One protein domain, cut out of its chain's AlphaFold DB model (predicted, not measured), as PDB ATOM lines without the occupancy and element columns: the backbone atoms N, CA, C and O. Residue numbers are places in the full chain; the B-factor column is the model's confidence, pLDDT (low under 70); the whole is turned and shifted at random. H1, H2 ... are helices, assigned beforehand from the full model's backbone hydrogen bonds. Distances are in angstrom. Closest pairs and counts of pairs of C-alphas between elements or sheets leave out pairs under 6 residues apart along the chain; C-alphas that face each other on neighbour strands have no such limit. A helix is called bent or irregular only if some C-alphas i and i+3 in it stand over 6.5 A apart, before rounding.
ATOM      1  N   ALA A 200     -78.638 -68.292 124.842       85.06
ATOM      2  CA  ALA A 200     -77.532 -69.229 124.642       85.06
ATOM      3  C   ALA A 200     -77.666 -70.480 125.530       85.06
ATOM      4  O   ALA A 200     -77.453 -71.599 125.064       85.06
ATOM      5  N   PHE A 201     -78.087 -70.308 126.785       82.44
ATOM      6  CA  PHE A 201     -78.250 -71.392 127.752       82.44
ATOM      7  C   PHE A 201     -79.372 -72.329 127.332       82.44
ATOM      8  O   PHE A 201     -79.185 -73.541 127.316       82.44
ATOM      9  N   SER A 202     -80.501 -71.766 126.894       84.88
ATOM     10  CA  SER A 202     -81.625 -72.549 126.379       84.88
ATOM     11  C   SER A 202     -81.217 -73.388 125.165       84.88
ATOM     12  O   SER A 202     -81.596 -74.550 125.064       84.88
ATOM     13  N   GLN A 203     -80.410 -72.838 124.249       86.69
ATOM     14  CA  GLN A 203     -79.898 -73.592 123.097       86.69
ATOM     15  C   GLN A 203     -78.974 -74.740 123.525       86.69
ATOM     16  O   GLN A 203     -79.119 -75.861 123.035       86.69
ATOM     17  N   TYR A 204     -78.051 -74.469 124.450       85.62
ATOM     18  CA  TYR A 204     -77.135 -75.473 124.984       85.62
ATOM     19  C   TYR A 204     -77.873 -76.602 125.712       85.62
ATOM     20  O   TYR A 204     -77.637 -77.775 125.418       85.62
ATOM     21  N   ASP A 205     -78.774 -76.264 126.637       81.62
ATOM     22  CA  ASP A 205     -79.453 -77.257 127.468       81.62
ATOM     23  C   ASP A 205     -80.446 -78.101 126.661       81.62
ATOM     24  O   ASP A 205     -80.479 -79.318 126.826       81.62
ATOM     25  N   ASN A 206     -81.151 -77.507 125.690       85.75
ATOM     26  CA  ASN A 206     -82.005 -78.259 124.767       85.75
ATOM     27  C   ASN A 206     -81.207 -79.301 123.971       85.75
ATOM     28  O   ASN A 206     -81.622 -80.458 123.874       85.75
ATOM     29  N   LEU A 207     -80.049 -78.918 123.419       85.94
ATOM     30  CA  LEU A 207     -79.197 -79.852 122.683       85.94
ATOM     31  C   LEU A 207     -78.635 -80.937 123.614       85.94
ATOM     32  O   LEU A 207     -78.651 -82.119 123.272       85.94
ATOM     33  N   ARG A 208     -78.186 -80.558 124.815       84.62
ATOM     34  CA  ARG A 208     -77.696 -81.498 125.832       84.62
ATOM     35  C   ARG A 208     -78.766 -82.530 126.200       84.62
ATOM     36  O   ARG A 208     -78.471 -83.727 126.221       84.62
ATOM     37  N   ALA A 209     -79.993 -82.082 126.459       81.38
ATOM     38  CA  ALA A 209     -81.112 -82.937 126.835       81.38
ATOM     39  C   ALA A 209     -81.485 -83.928 125.719       81.38
ATOM     40  O   ALA A 209     -81.768 -85.091 126.002       81.38
ATOM     41  N   GLN A 210     -81.409 -83.521 124.448       81.75
ATOM     42  CA  GLN A 210     -81.647 -84.417 123.304       81.75
ATOM     43  C   GLN A 210     -80.590 -85.525 123.164       81.75
ATOM     44  O   GLN A 210     -80.880 -86.602 122.633       81.75
ATOM     45  N   ILE A 211     -79.363 -85.265 123.619       79.75
ATOM     46  CA  ILE A 211     -78.235 -86.189 123.464       79.75
ATOM     47  C   ILE A 211     -78.155 -87.187 124.617       79.75
ATOM     48  O   ILE A 211     -77.832 -88.352 124.388       79.75
ATOM     49  N   SER A 212     -78.416 -86.758 125.852       69.00
ATOM     50  CA  SER A 212     -78.178 -87.597 127.034       69.00
ATOM     51  C   SER A 212     -79.327 -87.605 128.046       69.00
ATOM     52  O   SER A 212     -79.123 -88.017 129.182       69.00
ATOM     53  N   GLY A 213     -80.520 -87.139 127.668       66.06
ATOM     54  CA  GLY A 213     -81.651 -87.010 128.586       66.06
ATOM     55  C   GLY A 213     -81.448 -85.920 129.645       66.06
ATOM     56  O   GLY A 213     -80.406 -85.261 129.713       66.06
ATOM     57  N   GLU A 214     -82.456 -85.735 130.499       53.66
ATOM     58  CA  GLU A 214     -82.534 -84.640 131.482       53.66
ATOM     59  C   GLU A 214     -81.329 -84.603 132.450       53.66
ATOM     60  O   GLU A 214     -80.864 -83.532 132.827       53.66
ATOM     61  N   GLU A 215     -80.709 -85.749 132.746       58.25
ATOM     62  CA  GLU A 215     -79.624 -85.875 133.739       58.25
ATOM     63  C   GLU A 215     -78.326 -86.480 133.173       58.25
ATOM     64  O   GLU A 215     -77.428 -86.878 133.916       58.25
ATOM     65  N   GLY A 216     -78.193 -86.574 131.848       65.00
ATOM     66  CA  GLY A 216     -77.036 -87.248 131.250       65.00
ATOM     67  C   GLY A 216     -77.104 -88.782 131.315       65.00
ATOM     68  O   GLY A 216     -76.101 -89.451 131.067       65.00
ATOM     69  N   TRP A 217     -78.266 -89.333 131.678       69.44
ATOM     70  CA  TRP A 217     -78.522 -90.765 131.749       69.44
ATOM     71  C   TRP A 217     -79.196 -91.273 130.474       69.44
ATOM     72  O   TRP A 217     -80.166 -90.692 129.993       69.44
ATOM     73  N   VAL A 218     -78.716 -92.410 129.978       71.12
ATOM     74  CA  VAL A 218     -79.290 -93.126 128.837       71.12
ATOM     75  C   VAL A 218     -79.375 -94.608 129.194       71.12
ATOM     76  O   VAL A 218     -78.490 -95.137 129.876       71.12
ATOM     77  N   SER A 219     -80.443 -95.277 128.755       75.06
ATOM     78  CA  SER A 219     -80.597 -96.719 128.933       75.06
ATOM     79  C   SER A 219     -79.494 -97.478 128.183       75.06
ATOM     80  O   SER A 219     -78.860 -96.954 127.269       75.06
ATOM     81  N   HIS A 220     -79.234 -98.731 128.559       70.88
ATOM     82  CA  HIS A 220     -78.259 -99.534 127.817       70.88
ATOM     83  C   HIS A 220     -78.703 -99.778 126.369       70.88
ATOM     84  O   HIS A 220     -77.870 -99.721 125.469       70.88
ATOM     85  N   ASP A 221     -80.004-100.000 126.169       80.25
ATOM     86  CA  ASP A 221     -80.594-100.303 124.866       80.25
ATOM     87  C   ASP A 221     -80.466 -99.091 123.912       80.25
ATOM     88  O   ASP A 221     -80.257 -99.268 122.715       80.25
ATOM     89  N   ASP A 222     -80.449 -97.865 124.453       80.38
ATOM     90  CA  ASP A 222     -80.289 -96.616 123.690       80.38
ATOM     91  C   ASP A 222     -78.838 -96.079 123.684       80.38
ATOM     92  O   ASP A 222     -78.551 -95.033 123.094       80.38
ATOM     93  N   TYR A 223     -77.893 -96.758 124.352       79.25
ATOM     94  CA  TYR A 223     -76.536 -96.241 124.583       79.25
ATOM     95  C   TYR A 223     -75.753 -96.022 123.285       79.25
ATOM     96  O   TYR A 223     -75.060 -95.010 123.132       79.25
ATOM     97  N   GLU A 224     -75.844 -96.962 122.342       83.69
ATOM     98  CA  GLU A 224     -75.161 -96.847 121.050       83.69
ATOM     99  C   GLU A 224     -75.695 -95.660 120.247       83.69
ATOM    100  O   GLU A 224     -74.919 -94.882 119.684       83.69
ATOM    101  N   GLU A 225     -77.014 -95.468 120.259       85.69
ATOM    102  CA  GLU A 225     -77.663 -94.353 119.585       85.69
ATOM    103  C   GLU A 225     -77.292 -93.013 120.229       85.69
ATOM    104  O   GLU A 225     -76.888 -92.083 119.527       85.69
ATOM    105  N   ALA A 226     -77.331 -92.910 121.558       82.88
ATOM    106  CA  ALA A 226     -76.910 -91.701 122.260       82.88
ATOM    107  C   ALA A 226     -75.424 -91.387 122.048       82.88
ATOM    108  O   ALA A 226     -75.058 -90.228 121.860       82.88
ATOM    109  N   THR A 227     -74.561 -92.405 121.999       83.00
ATOM    110  CA  THR A 227     -73.133 -92.229 121.688       83.00
ATOM    111  C   THR A 227     -72.937 -91.695 120.270       83.00
ATOM    112  O   THR A 227     -72.071 -90.847 120.036       83.00
ATOM    113  N   LYS A 228     -73.740 -92.166 119.311       87.12
ATOM    114  CA  LYS A 228     -73.731 -91.652 117.940       87.12
ATOM    115  C   LYS A 228     -74.186 -90.189 117.901       87.12
ATOM    116  O   LYS A 228     -73.444 -89.353 117.386       87.12
ATOM    117  N   ARG A 229     -75.320 -89.861 118.534       87.88
ATOM    118  CA  ARG A 229     -75.826 -88.481 118.660       87.88
ATOM    119  C   ARG A 229     -74.809 -87.560 119.338       87.88
ATOM    120  O   ARG A 229     -74.621 -86.432 118.891       87.88
ATOM    121  N   TRP A 230     -74.114 -88.039 120.373       84.31
ATOM    122  CA  TRP A 230     -73.033 -87.303 121.031       84.31
ATOM    123  C   TRP A 230     -71.912 -86.972 120.052       84.31
ATOM    124  O   TRP A 230     -71.567 -85.806 119.906       84.31
ATOM    125  N   LYS A 231     -71.378 -87.966 119.330       87.56
ATOM    126  CA  LYS A 231     -70.292 -87.749 118.359       87.56
ATOM    127  C   LYS A 231     -70.687 -86.782 117.241       87.56
ATOM    128  O   LYS A 231     -69.863 -85.979 116.813       87.56
ATOM    129  N   GLU A 232     -71.933 -86.844 116.779       91.94
ATOM    130  CA  GLU A 232     -72.459 -85.948 115.741       91.94
ATOM    131  C   GLU A 232     -72.587 -84.496 116.230       91.94
ATOM    132  O   GLU A 232     -72.365 -83.566 115.457       91.94
ATOM    133  N   ASN A 233     -72.891 -84.292 117.517       90.12
ATOM    134  CA  ASN A 233     -73.173 -82.973 118.088       90.12
ATOM    135  C   ASN A 233     -72.067 -82.422 119.000       90.12
ATOM    136  O   ASN A 233     -72.174 -81.286 119.458       90.12
ATOM    137  N   GLU A 234     -70.994 -83.176 119.252       86.06
ATOM    138  CA  GLU A 234     -69.921 -82.817 120.190       86.06
ATOM    139  C   GLU A 234     -69.324 -81.439 119.880       86.06
ATOM    140  O   GLU A 234     -69.200 -80.594 120.768       86.06
ATOM    141  N   LYS A 235     -69.008 -81.176 118.606       90.31
ATOM    142  CA  LYS A 235     -68.447 -79.886 118.174       90.31
ATOM    143  C   LYS A 235     -69.425 -78.733 118.402       90.31
ATOM    144  O   LYS A 235     -69.011 -77.662 118.840       90.31
ATOM    145  N   THR A 236     -70.709 -78.958 118.133       90.38
ATOM    146  CA  THR A 236     -71.773 -77.965 118.327       90.38
ATOM    147  C   THR A 236     -71.978 -77.673 119.811       90.38
ATOM    148  O   THR A 236     -72.001 -76.511 120.204       90.38
ATOM    149  N   LEU A 237     -72.032 -78.707 120.659       85.19
ATOM    150  CA  LEU A 237     -72.111 -78.560 122.114       85.19
ATOM    151  C   LEU A 237     -70.909 -77.800 122.683       85.19
ATOM    152  O   LEU A 237     -71.085 -76.924 123.527       85.19
ATOM    153  N   GLN A 238     -69.692 -78.110 122.225       85.56
ATOM    154  CA  GLN A 238     -68.484 -77.395 122.642       85.56
ATOM    155  C   GLN A 238     -68.510 -75.926 122.202       85.56
ATOM    156  O   GLN A 238     -68.102 -75.057 122.971       85.56
ATOM    157  N   ALA A 239     -68.999 -75.630 120.995       87.94
ATOM    158  CA  ALA A 239     -69.146 -74.259 120.516       87.94
ATOM    159  C   ALA A 239     -70.184 -73.471 121.333       87.94
ATOM    160  O   ALA A 239     -69.886 -72.366 121.780       87.94
ATOM    161  N   LEU A 240     -71.356 -74.060 121.598       86.69
ATOM    162  CA  LEU A 240     -72.400 -73.452 122.432       86.69
ATOM    163  C   LEU A 240     -71.920 -73.220 123.868       86.69
ATOM    164  O   LEU A 240     -72.188 -72.171 124.448       86.69
ATOM    165  N   ARG A 241     -71.156 -74.165 124.427       80.69
ATOM    166  CA  ARG A 241     -70.536 -74.008 125.746       80.69
ATOM    167  C   ARG A 241     -69.545 -72.840 125.778       80.69
ATOM    168  O   ARG A 241     -69.633 -72.010 126.672       80.69
ATOM    169  N   LYS A 242     -68.663 -72.723 124.782       82.19
ATOM    170  CA  LYS A 242     -67.733 -71.583 124.677       82.19
ATOM    171  C   LYS A 242     -68.460 -70.249 124.510       82.19
ATOM    172  O   LYS A 242     -68.017 -69.237 125.036       82.19
ATOM    173  N   GLN A 243     -69.572 -70.240 123.775       84.38
ATOM    174  CA  GLN A 243     -70.412 -69.054 123.636       84.38
ATOM    175  C   GLN A 243     -71.035 -68.651 124.979       84.38
ATOM    176  O   GLN A 243     -71.104 -67.464 125.271       84.38
ATOM    177  N   LEU A 244     -71.456 -69.617 125.800       79.00
ATOM    178  CA  LEU A 244     -71.939 -69.359 127.158       79.00
ATOM    179  C   LEU A 244     -70.851 -68.787 128.065       79.00
ATOM    180  O   LEU A 244     -71.095 -67.787 128.730       79.00
ATOM    181  N   GLU A 245     -69.663 -69.391 128.058       76.31
ATOM    182  CA  GLU A 245     -68.503 -68.934 128.837       76.31
ATOM    183  C   GLU A 245     -68.078 -67.509 128.432       76.31
ATOM    184  O   GLU A 245     -67.691 -66.719 129.280       76.31
ATOM    185  N   ALA A 246     -68.226 -67.132 127.158       78.00
ATOM    186  CA  ALA A 246     -67.922 -65.779 126.678       78.00
ATOM    187  C   ALA A 246     -68.958 -64.706 127.077       78.00
ATOM    188  O   ALA A 246     -68.703 -63.516 126.885       78.00
ATOM    189  N   LEU A 247     -70.139 -65.109 127.559       73.44
ATOM    190  CA  LEU A 247     -71.229 -64.208 127.958       73.44
ATOM    191  C   LEU A 247     -71.268 -63.935 129.468       73.44
ATOM    192  O   LEU A 247     -72.072 -63.103 129.899       73.44
ATOM    193  N   VAL A 248     -70.440 -64.627 130.251       64.12
ATOM    194  CA  VAL A 248     -70.318 -64.502 131.711       64.12
ATOM    195  C   VAL A 248     -69.160 -63.575 132.061       64.12
ATOM    196  O   VAL A 248     -69.393 -62.678 132.904       64.12
TER     197      VAL A 248
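What this domain is: This is residues 200 to 248 of the 248 residues of an uncharacterized protein of Aspergillus kawachii (UniProt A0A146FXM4). A helical hairpin in which the long helix H2, sharply bent, folds back beside the shorter H1, so that its two arms make a V with H1 across the open side. The 49 printed residues hold two named helices, H1 then H2, and no named strand; the class is all helix. The whole is only just compact, close to loose, with a radius of gyration of the C-alphas of 11.5 A, and only just a rod, 37 by 19 by 11 A.

Where its parts are: H1, residues 200 to 212, is 18.5 A long from C-alpha 200 at (-77.532, -69.229, 124.642). H2, residues 223 to 245, was assigned as one helix by its hydrogen bonds but is bent: C-alphas 232 and 235 are 7.7 A apart. Arm H2a, residues 223 to 232, is 14.2 A long; arm H2b, residues 235 to 245, is 15.3 A long and ends with C-alpha 245 at (-68.503, -68.934, 128.837).

How they stand to each other: H1 and H2a form a helical hairpin; H1 touches H2a with residues 211 to 212 alone, the closest C-alphas, of Ile 211 and Ala 226, being 5.8 A apart. They run opposite ways at a tilt of 36 degrees, only just steep. H1 touches H2b, closest at the C-alphas of Tyr 204 and Leu 240, 5.7 A, opposite ways at 37 degrees, only just steep. The arms stand at 69 degrees, a steep tilt only just short of about perpendicular. In H1, H2a and H2b every O i to N i+4 pair is within hydrogen-bond range.

The domain as a whole: The C-alphas farthest apart, of Asp 221 and Val 248, are 37.9 A apart. The printed part has no cut, and its link H1 to H2, 10 residues, is short. Residues 212 to 217 and 248 have pLDDT under 70.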